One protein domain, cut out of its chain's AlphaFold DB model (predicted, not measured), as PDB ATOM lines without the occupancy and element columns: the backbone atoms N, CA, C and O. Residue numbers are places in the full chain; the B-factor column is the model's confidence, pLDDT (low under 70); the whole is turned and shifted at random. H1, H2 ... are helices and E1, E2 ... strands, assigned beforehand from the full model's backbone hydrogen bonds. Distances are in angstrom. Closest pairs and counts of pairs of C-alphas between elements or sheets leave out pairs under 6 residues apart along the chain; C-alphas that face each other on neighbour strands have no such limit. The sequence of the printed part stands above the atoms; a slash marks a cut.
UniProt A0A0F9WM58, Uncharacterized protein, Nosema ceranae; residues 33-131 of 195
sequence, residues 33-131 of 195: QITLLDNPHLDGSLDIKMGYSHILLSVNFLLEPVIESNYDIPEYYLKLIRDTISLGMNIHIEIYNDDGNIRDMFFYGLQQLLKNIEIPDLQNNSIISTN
ATOM      1  N   GLN A  33     -14.488  21.433  -1.272       98.06
ATOM      2  CA  GLN A  33     -13.742  22.165  -2.285       98.06
ATOM      3  C   GLN A  33     -12.252  22.035  -1.991       98.06
ATOM      4  O   GLN A  33     -11.815  22.292  -0.868       98.06
ATOM      5  N   ILE A  34     -11.477  21.640  -3.000       97.38
ATOM      6  CA  ILE A  34     -10.027  21.472  -2.898       97.38
ATOM      7  C   ILE A  34      -9.350  22.344  -3.941       97.38
ATOM      8  O   ILE A  34      -9.703  22.300  -5.119       97.38
ATOM      9  N   THR A  35      -8.334  23.081  -3.506       97.62
ATOM     10  CA  THR A  35      -7.422  23.802  -4.390       97.62
ATOM     11  C   THR A  35      -6.000  23.321  -4.130       97.62
ATOM     12  O   THR A  35      -5.521  23.384  -3.000       97.62
ATOM     13  N   LEU A  36      -5.324  22.839  -5.174       95.12
ATOM     14  CA  LEU A  36      -3.887  22.567  -5.129       95.12
ATOM     15  C   LEU A  36      -3.137  23.889  -5.007       95.12
ATOM     16  O   LEU A  36      -3.393  24.819  -5.774       95.12
ATOM     17  N   LEU A  37      -2.219  23.962  -4.051       94.44
ATOM     18  CA  LEU A  37      -1.368  25.127  -3.872       94.44
ATOM     19  C   LEU A  37       0.034  24.817  -4.387       94.44
ATOM     20  O   LEU A  37       0.642  23.813  -4.016       94.44
ATOM     21  N   ASP A  38       0.533  25.708  -5.237       90.12
ATOM     22  CA  ASP A  38       1.904  25.671  -5.729       90.12
ATOM     23  C   ASP A  38       2.811  26.365  -4.706       90.12
ATOM     24  O   ASP A  38       2.795  27.592  -4.564       90.12
ATOM     25  N   ASN A  39       3.545  25.568  -3.932       88.25
ATOM     26  CA  ASN A  39       4.515  26.052  -2.963       88.25
ATOM     27  C   ASN A  39       5.848  25.327  -3.184       88.25
ATOM     28  O   ASN A  39       5.939  24.142  -2.879       88.25
ATOM     29  N   PRO A  40       6.910  26.024  -3.630       85.19
ATOM     30  CA  PRO A  40       8.188  25.391  -3.963       85.19
ATOM     31  C   PRO A  40       8.942  24.835  -2.745       85.19
ATOM     32  O   PRO A  40       9.981  24.202  -2.907       85.19
ATOM     33  N   HIS A  41       8.472  25.115  -1.528       88.44
ATOM     34  CA  HIS A  41       9.053  24.601  -0.290       88.44
ATOM     35  C   HIS A  41       8.347  23.352   0.243       88.44
ATOM     36  O   HIS A  41       8.789  22.831   1.266       88.44
ATOM     37  N   LEU A  42       7.256  22.917  -0.396       90.31
ATOM     38  CA  LEU A  42       6.474  21.758   0.017       90.31
ATOM     39  C   LEU A  42       6.372  20.748  -1.124       90.31
ATOM     40  O   LEU A  42       6.243  21.139  -2.281       90.31
ATOM     41  N   ASP A  43       6.364  19.457  -0.800       92.06
ATOM     42  CA  ASP A  43       6.184  18.397  -1.805       92.06
ATOM     43  C   ASP A  43       4.712  18.240  -2.215       92.06
ATOM     44  O   ASP A  43       4.389  17.764  -3.303       92.06
ATOM     45  N   GLY A  44       3.793  18.680  -1.355       93.44
ATOM     46  CA  GLY A  44       2.382  18.794  -1.689       93.44
ATOM     47  C   GLY A  44       1.640  19.691  -0.711       93.44
ATOM     48  O   GLY A  44       1.906  19.673   0.492       93.44
ATOM     49  N   SER A  45       0.684  20.475  -1.213       96.44
ATOM     50  CA  SER A  45      -0.211  21.243  -0.347       96.44
ATOM     51  C   SER A  45      -1.596  21.482  -0.947       96.44
ATOM     52  O   SER A  45      -1.740  21.670  -2.157       96.44
ATOM     53  N   LEU A  46      -2.618  21.456  -0.089       97.69
ATOM     54  CA  LEU A  46      -4.025  21.648  -0.436       97.69
ATOM     55  C   LEU A  46      -4.689  22.678   0.472       97.69
ATOM     56  O   LEU A  46      -4.660  22.539   1.694       97.69
ATOM     57  N   ASP A  47      -5.385  23.630  -0.142       98.19
ATOM     58  CA  ASP A  47      -6.412  24.448   0.502       98.19
ATOM     59  C   ASP A  47      -7.749  23.701   0.438       98.19
ATOM     60  O   ASP A  47      -8.239  23.405  -0.657       98.19
ATOM     61  N   ILE A  48      -8.333  23.361   1.589       98.56
ATOM     62  CA  ILE A  48      -9.538  22.525   1.666       98.56
ATOM     63  C   ILE A  48     -10.630  23.265   2.434       98.56
ATOM     64  O   ILE A  48     -10.434  23.681   3.578       98.56
ATOM     65  N   LYS A  49     -11.809  23.393   1.819       98.50
ATOM     66  CA  LYS A  49     -12.979  24.068   2.396       98.50
ATOM     67  C   LYS A  49     -14.206  23.168   2.366       98.50
ATOM     68  O   LYS A  49     -14.445  22.480   1.376       98.50
ATOM     69  N   MET A  50     -14.987  23.189   3.442       97.88
ATOM     70  CA  MET A  50     -16.236  22.435   3.566       97.88
ATOM     71  C   MET A  50     -17.205  23.188   4.478       97.88
ATOM     72  O   MET A  50     -16.992  23.287   5.685       97.88
ATOM     73  N   GLY A  51     -18.278  23.741   3.907       95.81
ATOM     74  CA  GLY A  51     -19.119  24.693   4.638       95.81
ATOM     75  C   GLY A  51     -18.284  25.882   5.120       95.81
ATOM     76  O   GLY A  51     -17.618  26.531   4.313       95.81
ATOM     77  N   TYR A  52     -18.288  26.144   6.428       96.81
ATOM     78  CA  TYR A  52     -17.422  27.161   7.026       96.81
ATOM     79  C   TYR A  52     -16.064  26.615   7.490       96.81
ATOM     80  O   TYR A  52     -15.188  27.415   7.810       96.81
ATOM     81  N   SER A  53     -15.847  25.299   7.507       98.44
ATOM     82  CA  SER A  53     -14.550  24.719   7.865       98.44
ATOM     83  C   SER A  53     -13.513  24.995   6.779       98.44
ATOM     84  O   SER A  53     -13.794  24.879   5.581       98.44
ATOM     85  N   HIS A  54     -12.296  25.336   7.196       98.56
ATOM     86  CA  HIS A  54     -11.192  25.668   6.301       98.56
ATOM     87  C   HIS A  54      -9.873  25.188   6.896       98.56
ATOM     88  O   HIS A  54      -9.492  25.607   7.993       98.56
ATOM     89  N   ILE A  55      -9.183  24.314   6.162       98.62
ATOM     90  CA  ILE A  55      -7.868  23.792   6.532       98.62
ATOM     91  C   ILE A  55      -6.876  23.945   5.383       98.62
ATOM     92  O   ILE A  55      -7.251  23.893   4.211       98.62
ATOM     93  N   LEU A  56      -5.605  24.065   5.741       98.38
ATOM     94  CA  LEU A  56      -4.471  23.862   4.857       98.38
ATOM     95  C   LEU A  56      -3.800  22.547   5.249       98.38
ATOM     96  O   LEU A  56      -3.441  22.355   6.409       98.38
ATOM     97  N   LEU A  57      -3.629  21.651   4.287       98.25
ATOM     98  CA  LEU A  57      -2.897  20.402   4.468       98.25
ATOM     99  C   LEU A  57      -1.610  20.457   3.655       98.25
ATOM    100  O   LEU A  57      -1.660  20.759   2.465       98.25
ATOM    101  N   SER A  58      -0.479  20.130   4.267       97.19
ATOM    102  CA  SER A  58       0.818  20.063   3.600       97.19
ATOM    103  C   SER A  58       1.579  18.785   3.923       97.19
ATOM    104  O   SER A  58       1.408  18.179   4.982       97.19
ATOM    105  N   VAL A  59       2.425  18.377   2.979       95.75
ATOM    106  CA  VAL A  59       3.296  17.207   3.070       95.75
ATOM    107  C   VAL A  59       4.705  17.586   2.628       95.75
ATOM    108  O   VAL A  59       4.867  18.229   1.592       95.75
ATOM    109  N   ASN A  60       5.699  17.146   3.402       94.94
ATOM    110  CA  ASN A  60       7.125  17.230   3.076       94.94
ATOM    111  C   ASN A  60       7.795  15.868   3.243       94.94
ATOM    112  O   ASN A  60       7.565  15.194   4.246       94.94
ATOM    113  N   PHE A  61       8.673  15.486   2.326       93.69
ATOM    114  CA  PHE A  61       9.491  14.290   2.439       93.69
ATOM    115  C   PHE A  61      10.751  14.537   3.257       93.69
ATOM    116  O   PHE A  61      11.389  15.588   3.198       93.69
ATOM    117  N   LEU A  62      11.131  13.518   4.021       92.75
ATOM    118  CA  LEU A  62      12.320  13.498   4.860       92.75
ATOM    119  C   LEU A  62      13.218  12.333   4.438       92.75
ATOM    120  O   LEU A  62      12.746  11.297   3.974       92.75
ATOM    121  N   LEU A  63      14.531  12.481   4.624       89.44
ATOM    122  CA  LEU A  63      15.480  11.399   4.331       89.44
ATOM    123  C   LEU A  63      15.363  10.234   5.323       89.44
ATOM    124  O   LEU A  63      15.576   9.082   4.954       89.44
ATOM    125  N   GLU A  64      15.044  10.529   6.581       90.88
ATOM    126  CA  GLU A  64      14.841   9.513   7.612       90.88
ATOM    127  C   GLU A  64      13.439   8.913   7.471       90.88
ATOM    128  O   GLU A  64      12.499   9.693   7.379       90.88
ATOM    129  N   PRO A  65      13.255   7.578   7.488       89.88
ATOM    130  CA  PRO A  65      11.974   6.909   7.225       89.88
ATOM    131  C   PRO A  65      11.003   6.987   8.419       89.88
ATOM    132  O   PRO A  65      10.541   5.976   8.951       89.88
ATOM    133  N   VAL A  66      10.711   8.206   8.867       93.44
ATOM    134  CA  VAL A  66       9.795   8.524   9.963       93.44
ATOM    135  C   VAL A  66       8.614   9.304   9.402       93.44
ATOM    136  O   VAL A  66       8.790  10.226   8.610       93.44
ATOM    137  N   ILE A  67       7.401   8.926   9.812       95.56
ATOM    138  CA  ILE A  67       6.196   9.700   9.510       95.56
ATOM    139  C   ILE A  67       5.837  10.509  10.749       95.56
ATOM    140  O   ILE A  67       5.524   9.931  11.792       95.56
ATOM    141  N   GLU A  68       5.869  11.825  10.613       95.88
ATOM    142  CA  GLU A  68       5.450  12.782  11.627       95.88
ATOM    143  C   GLU A  68       4.147  13.440  11.185       95.88
ATOM    144  O   GLU A  68       3.970  13.772  10.016       95.88
ATOM    145  N   SER A  69       3.216  13.613  12.119       96.75
ATOM    146  CA  SER A  69       1.958  14.300  11.858       96.75
ATOM    147  C   SER A  69       1.526  15.084  13.083       96.75
ATOM    148  O   SER A  69       1.585  14.570  14.201       96.75
ATOM    149  N   ASN A  70       1.060  16.318  12.886       96.69
ATOM    150  CA  ASN A  70       0.408  17.093  13.949       96.69
ATOM    151  C   ASN A  70      -1.091  16.756  14.095       96.69
ATOM    152  O   ASN A  70      -1.785  17.358  14.914       96.69
ATOM    153  N   TYR A  71      -1.579  15.787  13.318       95.06
ATOM    154  CA  TYR A  71      -2.922  15.229  13.401       95.06
ATOM    155  C   TYR A  71      -2.877  13.714  13.621       95.06
ATOM    156  O   TYR A  71      -1.947  13.038  13.180       95.06
ATOM    157  N   ASP A  72      -3.885  13.168  14.296       92.44
ATOM    158  CA  ASP A  72      -3.968  11.736  14.589       92.44
ATOM    159  C   ASP A  72      -4.238  10.922  13.312       92.44
ATOM    160  O   ASP A  72      -5.283  11.076  12.675       92.44
ATOM    161  N   ILE A  73      -3.295  10.045  12.953       93.19
ATOM    162  CA  ILE A  73      -3.382   9.153  11.794       93.19
ATOM    163  C   ILE A  73      -3.438   7.703  12.297       93.19
ATOM    164  O   ILE A  73      -2.499   7.259  12.960       93.19
ATOM    165  N   PRO A  74      -4.482   6.925  11.953       92.06
ATOM    166  CA  PRO A  74      -4.557   5.516  12.317       92.06
ATOM    167  C   PRO A  74      -3.355   4.722  11.797       92.06
ATOM    168  O   PRO A  74      -2.942   4.895  10.650       92.06
ATOM    169  N   GLU A  75      -2.864   3.765  12.589       90.94
ATOM    170  CA  GLU A  75      -1.693   2.942  12.231       90.94
ATOM    171  C   GLU A  75      -1.843   2.241  10.873       90.94
ATOM    172  O   GLU A  75      -0.864   2.045  10.161       90.94
ATOM    173  N   TYR A  76      -3.071   1.912  10.462       90.38
ATOM    174  CA  TYR A  76      -3.326   1.348   9.138       90.38
ATOM    175  C   TYR A  76      -2.896   2.287   7.992       90.38
ATOM    176  O   TYR A  76      -2.262   1.833   7.042       90.38
ATOM    177  N   TYR A  77      -3.191   3.591   8.085       92.44
ATOM    178  CA  TYR A  77      -2.746   4.585   7.096       92.44
ATOM    179  C   TYR A  77      -1.224   4.709   7.110       92.44
ATOM    180  O   TYR A  77      -0.597   4.678   6.055       92.44
ATOM    181  N   LEU A  78      -0.628   4.797   8.305       93.19
ATOM    182  CA  LEU A  78       0.825   4.879   8.457       93.19
ATOM    183  C   LEU A  78       1.515   3.670   7.825       93.19
ATOM    184  O   LEU A  78       2.500   3.831   7.110       93.19
ATOM    185  N   LYS A  79       0.968   2.469   8.031       92.50
ATOM    186  CA  LYS A  79       1.461   1.244   7.406       92.50
ATOM    187  C   LYS A  79       1.396   1.318   5.879       92.50
ATOM    188  O   LYS A  79       2.407   1.055   5.242       92.50
ATOM    189  N   LEU A  80       0.264   1.721   5.294       92.56
ATOM    190  CA  LEU A  80       0.143   1.855   3.833       92.56
ATOM    191  C   LEU A  80       1.170   2.827   3.241       92.56
ATOM    192  O   LEU A  80       1.751   2.549   2.192       92.56
ATOM    193  N   ILE A  81       1.405   3.956   3.916       93.44
ATOM    194  CA  ILE A  81       2.388   4.949   3.473       93.44
ATOM    195  C   ILE A  81       3.804   4.358   3.554       93.44
ATOM    196  O   ILE A  81       4.525   4.400   2.559       93.44
ATOM    197  N   ARG A  82       4.183   3.748   4.688       92.31
ATOM    198  CA  ARG A  82       5.512   3.129   4.895       92.31
ATOM    199  C   ARG A  82       5.786   1.958   3.950       92.31
ATOM    200  O   ARG A  82       6.918   1.777   3.522       92.31
ATOM    201  N   ASP A  83       4.762   1.170   3.626       91.62
ATOM    202  CA  ASP A  83       4.885   0.037   2.703       91.62
ATOM    203  C   ASP A  83       5.087   0.506   1.247       91.62
ATOM    204  O   ASP A  83       5.566  -0.263   0.414       91.62
ATOM    205  N   THR A  84       4.746   1.766   0.933       89.69
ATOM    206  CA  THR A  84       4.832   2.328  -0.425       89.69
ATOM    207  C   THR A  84       6.021   3.273  -0.615       89.69
ATOM    208  O   THR A  84       6.595   3.323  -1.702       89.69
ATOM    209  N   ILE A  85       6.394   4.035   0.416       87.38
ATOM    210  CA  ILE A  85       7.426   5.076   0.349       87.38
ATOM    211  C   ILE A  85       8.530   4.772   1.365       87.38
ATOM    212  O   ILE A  85       8.271   4.592   2.551       87.38
ATOM    213  N   SER A  86       9.781   4.761   0.897       86.19
ATOM    214  CA  SER A  86      10.973   4.533   1.729       86.19
ATOM    215  C   SER A  86      11.519   5.794   2.410       86.19
ATOM    216  O   SER A  86      12.487   5.712   3.162       86.19
ATOM    217  N   LEU A  87      10.950   6.956   2.096       90.25
ATOM    218  CA  LEU A  87      11.259   8.251   2.698       90.25
ATOM    219  C   LEU A  87      10.384   8.491   3.928       90.25
ATOM    220  O   LEU A  87       9.289   7.941   4.049       90.25
ATOM    221  N   GLY A  88      10.849   9.355   4.823       93.12
ATOM    222  CA  GLY A  88       9.978   9.922   5.842       93.12
ATOM    223  C   GLY A  88       9.032  10.949   5.260       93.12
ATOM    224  O   GLY A  88       9.196  11.411   4.132       93.12
ATOM    225  N   MET A  89       8.044  11.320   6.059       95.31
ATOM    226  CA  MET A  89       6.998  12.244   5.659       95.31
ATOM    227  C   MET A  89       6.571  13.079   6.860       95.31
ATOM    228  O   MET A  89       6.187  12.530   7.887       95.31
ATOM    229  N   ASN A  90       6.600  14.398   6.730       96.50
ATOM    230  CA  ASN A  90       5.957  15.308   7.665       96.50
ATOM    231  C   ASN A  90       4.611  15.734   7.077       96.50
ATOM    232  O   ASN A  90       4.573  16.314   5.993       96.50
ATOM    233  N   ILE A  91       3.526  15.417   7.777       97.44
ATOM    234  CA  ILE A  91       2.153  15.752   7.413       97.44
ATOM    235  C   ILE A  91       1.668  16.828   8.380       97.44
ATOM    236  O   ILE A  91       1.551  16.600   9.583       97.44
ATOM    237  N   HIS A  92       1.354  18.006   7.859       97.75
ATOM    238  CA  HIS A  92       0.948  19.131   8.684       97.75
ATOM    239  C   HIS A  92      -0.430  19.640   8.275       97.75
ATOM    240  O   HIS A  92      -0.668  19.965   7.113       97.75
ATOM    241  N   ILE A  93      -1.335  19.753   9.245       98.31
ATOM    242  CA  ILE A  93      -2.608  20.457   9.100       98.31
ATOM    243  C   ILE A  93      -2.559  21.803   9.826       98.31
ATOM    244  O   ILE A  93      -2.190  21.882  10.997       98.31
ATOM    245  N   GLU A  94      -2.973  22.865   9.148       98.25
ATOM    246  CA  GLU A  94      -3.326  24.146   9.756       98.25
ATOM    247  C   GLU A  94      -4.842  24.338   9.642       98.25
ATOM    248  O   GLU A  94      -5.417  24.172   8.568       98.25
ATOM    249  N   ILE A  95      -5.507  24.660  10.751       98.25
ATOM    250  CA  ILE A  95      -6.959  24.859  10.793       98.25
ATOM    251  C   ILE A  95      -7.224  26.360  10.906       98.25
ATOM    252  O   ILE A  95      -6.998  26.949  11.961       98.25
ATOM    253  N   TYR A  96      -7.719  26.974   9.830       97.88
ATOM    254  CA  TYR A  96      -8.089  28.393   9.826       97.88
ATOM    255  C   TYR A  96      -9.467  28.624  10.437       97.88
ATOM    256  O   TYR A  96      -9.676  29.609  11.144       97.88
ATOM    257  N   ASN A  97     -10.404  27.710  10.177       97.75
ATOM    258  CA  ASN A  97     -11.716  27.720  10.807       97.75
ATOM    259  C   ASN A  97     -12.247  26.295  10.999       97.75
ATOM    260  O   ASN A  97     -12.106  25.453  10.114       97.75
ATOM    261  N   ASP A  98     -12.887  26.054  12.144       96.94
ATOM    262  CA  ASP A  98     -13.477  24.765  12.512       96.94
ATOM    263  C   ASP A  98     -14.989  24.908  12.716       96.94
ATOM    264  O   ASP A  98     -15.452  25.377  13.757       96.94
ATOM    265  N   ASP A  99     -15.744  24.489  11.700       96.44
ATOM    266  CA  ASP A  99     -17.199  24.311  11.720       96.44
ATOM    267  C   ASP A  99     -17.576  22.813  11.668       96.44
ATOM    268  O   ASP A  99     -18.648  22.411  11.205       96.44
ATOM    269  N   GLY A 100     -16.686  21.954  12.165       96.81
ATOM    270  CA  GLY A 100     -16.886  20.518  12.278       96.81
ATOM    271  C   GLY A 100     -16.383  19.716  11.085       96.81
ATOM    272  O   GLY A 100     -16.128  20.227   9.989       96.81
ATOM    273  N   ASN A 101     -16.244  18.422  11.346       96.81
ATOM    274  CA  ASN A 101     -15.766  17.359  10.478       96.81
ATOM    275  C   ASN A 101     -14.403  17.624   9.807       96.81
ATOM    276  O   ASN A 101     -14.129  17.185   8.687       96.81
ATOM    277  N   ILE A 102     -13.500  18.289  10.536       97.81
ATOM    278  CA  ILE A 102     -12.095  18.484  10.138       97.81
ATOM    279  C   ILE A 102     -11.398  17.149   9.855       97.81
ATOM    280  O   ILE A 102     -10.538  17.068   8.981       97.81
ATOM    281  N   ARG A 103     -11.792  16.087  10.566       95.62
ATOM    282  CA  ARG A 103     -11.200  14.755  10.430       95.62
ATOM    283  C   ARG A 103     -11.405  14.181   9.029       95.62
ATOM    284  O   ARG A 103     -10.432  13.744   8.419       95.62
ATOM    285  N   ASP A 104     -12.624  14.225   8.489       96.31
ATOM    286  CA  ASP A 104     -12.849  13.775   7.110       96.31
ATOM    287  C   ASP A 104     -12.163  14.693   6.097       96.31
ATOM    288  O   ASP A 104     -11.602  14.190   5.126       96.31
ATOM    289  N   MET A 105     -12.146  16.015   6.323       98.00
ATOM    290  CA  MET A 105     -11.415  16.940   5.444       98.00
ATOM    291  C   MET A 105      -9.928  16.581   5.371       98.00
ATOM    292  O   MET A 105      -9.359  16.540   4.282       98.00
ATOM    293  N   PHE A 106      -9.317  16.286   6.520       98.06
ATOM    294  CA  PHE A 106      -7.924  15.878   6.618       98.06
ATOM    295  C   PHE A 106      -7.653  14.587   5.838       98.06
ATOM    296  O   PHE A 106      -6.776  14.571   4.976       98.06
ATOM    297  N   PHE A 107      -8.412  13.515   6.087       97.12
ATOM    298  CA  PHE A 107      -8.170  12.230   5.421       97.12
ATOM    299  C   PHE A 107      -8.495  12.264   3.930       97.12
ATOM    300  O   PHE A 107      -7.763  11.673   3.135       97.12
ATOM    301  N   TYR A 108      -9.546  12.982   3.537       97.00
ATOM    302  CA  TYR A 108      -9.871  13.187   2.132       97.00
ATOM    303  C   TYR A 108      -8.778  13.993   1.420       97.00
ATOM    304  O   TYR A 108      -8.337  13.609   0.339       97.00
ATOM    305  N   GLY A 109      -8.276  15.058   2.049       97.19
ATOM    306  CA  GLY A 109      -7.139  15.828   1.551       97.19
ATOM    307  C   GLY A 109      -5.873  14.992   1.405       97.19
ATOM    308  O   GLY A 109      -5.230  15.016   0.358       97.19
ATOM    309  N   LEU A 110      -5.543  14.202   2.429       97.00
ATOM    310  CA  LEU A 110      -4.368  13.335   2.413       97.00
ATOM    311  C   LEU A 110      -4.474  12.293   1.297       97.00
ATOM    312  O   LEU A 110      -3.505  12.054   0.582       97.00
ATOM    313  N   GLN A 111      -5.665  11.726   1.086       95.75
ATOM    314  CA  GLN A 111      -5.930  10.846  -0.047       95.75
ATOM    315  C   GLN A 111      -5.684  11.560  -1.384       95.75
ATOM    316  O   GLN A 111      -5.045  10.981  -2.257       95.75
ATOM    317  N   GLN A 112      -6.152  12.802  -1.558       95.56
ATOM    318  CA  GLN A 112      -5.919  13.544  -2.802       95.56
ATOM    319  C   GLN A 112      -4.434  13.844  -3.036       95.56
ATOM    320  O   GLN A 112      -3.969  13.680  -4.162       95.56
ATOM    321  N   LEU A 113      -3.688  14.231  -1.994       94.75
ATOM    322  CA  LEU A 113      -2.247  14.483  -2.097       94.75
ATOM    323  C   LEU A 113      -1.476  13.227  -2.498       94.75
ATOM    324  O   LEU A 113      -0.645  13.277  -3.398       94.75
ATOM    325  N   LEU A 114      -1.759  12.094  -1.854       94.00
ATOM    326  CA  LEU A 114      -0.968  10.879  -2.048       94.00
ATOM    327  C   LEU A 114      -1.395  10.036  -3.260       94.00
ATOM    328  O   LEU A 114      -0.689   9.098  -3.630       94.00
ATOM    329  N   LYS A 115      -2.522  10.364  -3.904       91.19
ATOM    330  CA  LYS A 115      -3.019   9.637  -5.082       91.19
ATOM    331  C   LYS A 115      -2.087   9.745  -6.290       91.19
ATOM    332  O   LYS A 115      -2.020   8.806  -7.071       91.19
ATOM    333  N   ASN A 116      -1.396  10.872  -6.455       85.19
ATOM    334  CA  ASN A 116      -0.450  11.114  -7.550       85.19
ATOM    335  C   ASN A 116       0.721  11.964  -7.041       85.19
ATOM    336  O   ASN A 116       0.914  13.091  -7.494       85.19
ATOM    337  N   ILE A 117       1.459  11.450  -6.060       88.75
ATOM    338  CA  ILE A 117       2.561  12.197  -5.454       88.75
ATOM    339  C   ILE A 117       3.868  11.935  -6.196       88.75
ATOM    340  O   ILE A 117       4.175  10.806  -6.588       88.75
ATOM    341  N   GLU A 118       4.634  12.997  -6.404       89.62
ATOM    342  CA  GLU A 118       5.979  12.935  -6.956       89.62
ATOM    343  C   GLU A 118       6.982  12.857  -5.809       89.62
ATOM    344  O   GLU A 118       6.955  13.679  -4.898       89.62
ATOM    345  N   ILE A 119       7.842  11.838  -5.830       89.38
ATOM    346  CA  ILE A 119       8.828  11.597  -4.775       89.38
ATOM    347  C   ILE A 119      10.234  11.489  -5.373       89.38
ATOM    348  O   ILE A 119      10.396  10.961  -6.480       89.38
ATOM    349  N   PRO A 120      11.274  11.957  -4.665       85.19
ATOM    350  CA  PRO A 120      12.644  11.811  -5.129       85.19
ATOM    351  C   PRO A 120      13.120  10.357  -5.001       85.19
ATOM    352  O   PRO A 120      13.081   9.751  -3.931       85.19
ATOM    353  N   ASP A 121      13.638   9.808  -6.095       86.12
ATOM    354  CA  ASP A 121      14.383   8.555  -6.119       86.12
ATOM    355  C   ASP A 121      15.858   8.832  -5.812       86.12
ATOM    356  O   ASP A 121      16.629   9.281  -6.667       86.12
ATOM    357  N   LEU A 122      16.251   8.534  -4.572       81.88
ATOM    358  CA  LEU A 122      17.610   8.738  -4.072       81.88
ATOM    359  C   LEU A 122      18.658   7.855  -4.771       81.88
ATOM    360  O   LEU A 122      19.839   8.197  -4.744       81.88
ATOM    361  N   GLN A 123      18.264   6.730  -5.381       82.88
ATOM    362  CA  GLN A 123      19.207   5.829  -6.055       82.88
ATOM    363  C   GLN A 123      19.549   6.331  -7.456       82.88
ATOM    364  O   GLN A 123      20.712   6.305  -7.859       82.88
ATOM    365  N   ASN A 124      18.536   6.808  -8.182       84.81
ATOM    366  CA  ASN A 124      18.677   7.236  -9.574       84.81
ATOM    367  C   ASN A 124      18.757   8.761  -9.745       84.81
ATOM    368  O   ASN A 124      18.901   9.233 -10.871       84.81
ATOM    369  N   ASN A 125      18.681   9.526  -8.648       82.94
ATOM    370  CA  ASN A 125      18.657  10.990  -8.637       82.94
ATOM    371  C   ASN A 125      17.602  11.554  -9.608       82.94
ATOM    372  O   ASN A 125      17.884  12.413 -10.446       82.94
ATOM    373  N   SER A 126      16.396  10.992  -9.532       86.56
ATOM    374  CA  SER A 126      15.269  11.310 -10.413       86.56
ATOM    375  C   SER A 126      13.991  11.508  -9.600       86.56
ATOM    376  O   SER A 126      13.995  11.297  -8.392       86.56
ATOM    377  N   ILE A 127      12.904  11.932 -10.243       87.75
ATOM    378  CA  ILE A 127      11.582  12.023  -9.618       87.75
ATOM    379  C   ILE A 127      10.747  10.856 -10.135       87.75
ATOM    380  O   ILE A 127      10.691  10.622 -11.344       87.75
ATOM    381  N   ILE A 128      10.096  10.137  -9.226       88.50
ATOM    382  CA  ILE A 128       9.149   9.076  -9.560       88.50
ATOM    383  C   ILE A 128       7.751   9.476  -9.097       88.50
ATOM    384  O   ILE A 128       7.569  10.007  -8.006       88.50
ATOM    385  N   SER A 129       6.753   9.213  -9.936       88.69
ATOM    386  CA  SER A 129       5.352   9.364  -9.551       88.69
ATOM    387  C   SER A 129       4.869   8.062  -8.923       88.69
ATOM    388  O   SER A 129       5.072   6.982  -9.484       88.69
ATOM    389  N   THR A 130       4.243   8.163  -7.755       88.56
ATOM    390  CA  THR A 130       3.641   7.032  -7.053       88.56
ATOM    391  C   THR A 130       2.200   7.338  -6.665       88.56
ATOM    392  O   THR A 130       1.774   8.492  -6.594       88.56
ATOM    393  N   ASN A 131       1.441   6.274  -6.420       90.88
ATOM    394  CA  ASN A 131       0.061   6.348  -5.977       90.88
ATOM    395  C   ASN A 131      -0.102   5.520  -4.704       90.88
ATOM    396  O   ASN A 131       0.056   4.296  -4.727       90.88
TER     397      ASN A 131
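This is residues 33 to 131 of the 195 residues of an uncharacterized protein of Nosema ceranae (UniProt A0A0F9WM58). A twisted five-stranded sheet has the longer helix H2 running slantwise over one face, while the shorter helix H1 packs near the E4 and E5 side of the sheet. A small two-stranded hairpin, E6 and E7, follows H2 and lies toward one end of the long axis. The printed part has 99 residues, with two named helices and seven named strands in the order E1 E2 E3 E4 H1 E5 H2 E6 E7. The large sheet is mixed, in the order E1, E2, E3, E5, E4, and the class is mixed, helices and strands. The whole is compact, with a radius of gyration of the C-alphas of 13.6 A, yet elongated in outline, spanning 44 by 29 by 19 A.

Find C-alpha 33 at (-13.742, 22.165, -2.285), where E1 begins and runs to residue 36. E2 takes residues 44 to 50, and E3 residues 53 to 62, 29.3 A long. E4 is residues 67 to 69. Look next for H1 at residues 75 to 84, 14.3 A long, and E5 at 88 to 97, 28.5 A long. H2 starts at C-alpha 102, (-12.095, 18.484, 10.138), and runs 18.2 A to residue 114. E6 is residues 117 to 121; E7, residues 126 to 130, ends at C-alpha 130, (3.641, 7.032, -7.053).

E1, E2 and E3 form a meander, each strand the antiparallel neighbour of the one before; look for N 35 and O 47 at 2.9 A, and N 46 and O 57 at 2.8 A. E3 and E5 are antiparallel, with N 58 and O 92 2.9 A apart. E5 and the edge strand E4 are parallel, with N 68 and O 89 at 2.8 A. E4, H1 and E5 make a strand-helix-strand unit, two parallel neighbour strands with a helix between, and its crossover is left-handed. The domain has two layers, H1 and H2 on one face of the sheet. H2 has a height over the sheet of 8.1 A and lies over E2 and E3, at 35 degrees to E2 on the local plane; its closest C-alphas to E2 are those of Leu 113 and Gly 44, 6.3 A. H1 comes closest to E4 at the C-alphas of Leu 78 and Ile 67, 7.3 A. H1 and H2 are apart. In both helices every O i to N i+4 pair is within hydrogen-bond range. In the antiparallel hairpin E6 and E7, N 119 and O 128 are 2.9 A apart. The closest C-alphas of E6 and E2 are those of Ile 117 and Gly 44, 7.6 A.

Look for the two C-alphas farthest apart, those of Asp 99 and Asn 124, 45.1 A. The printed part has no cut and no long link. The mean pLDDT of the printed part is 93.5, and no printed residue is under 70.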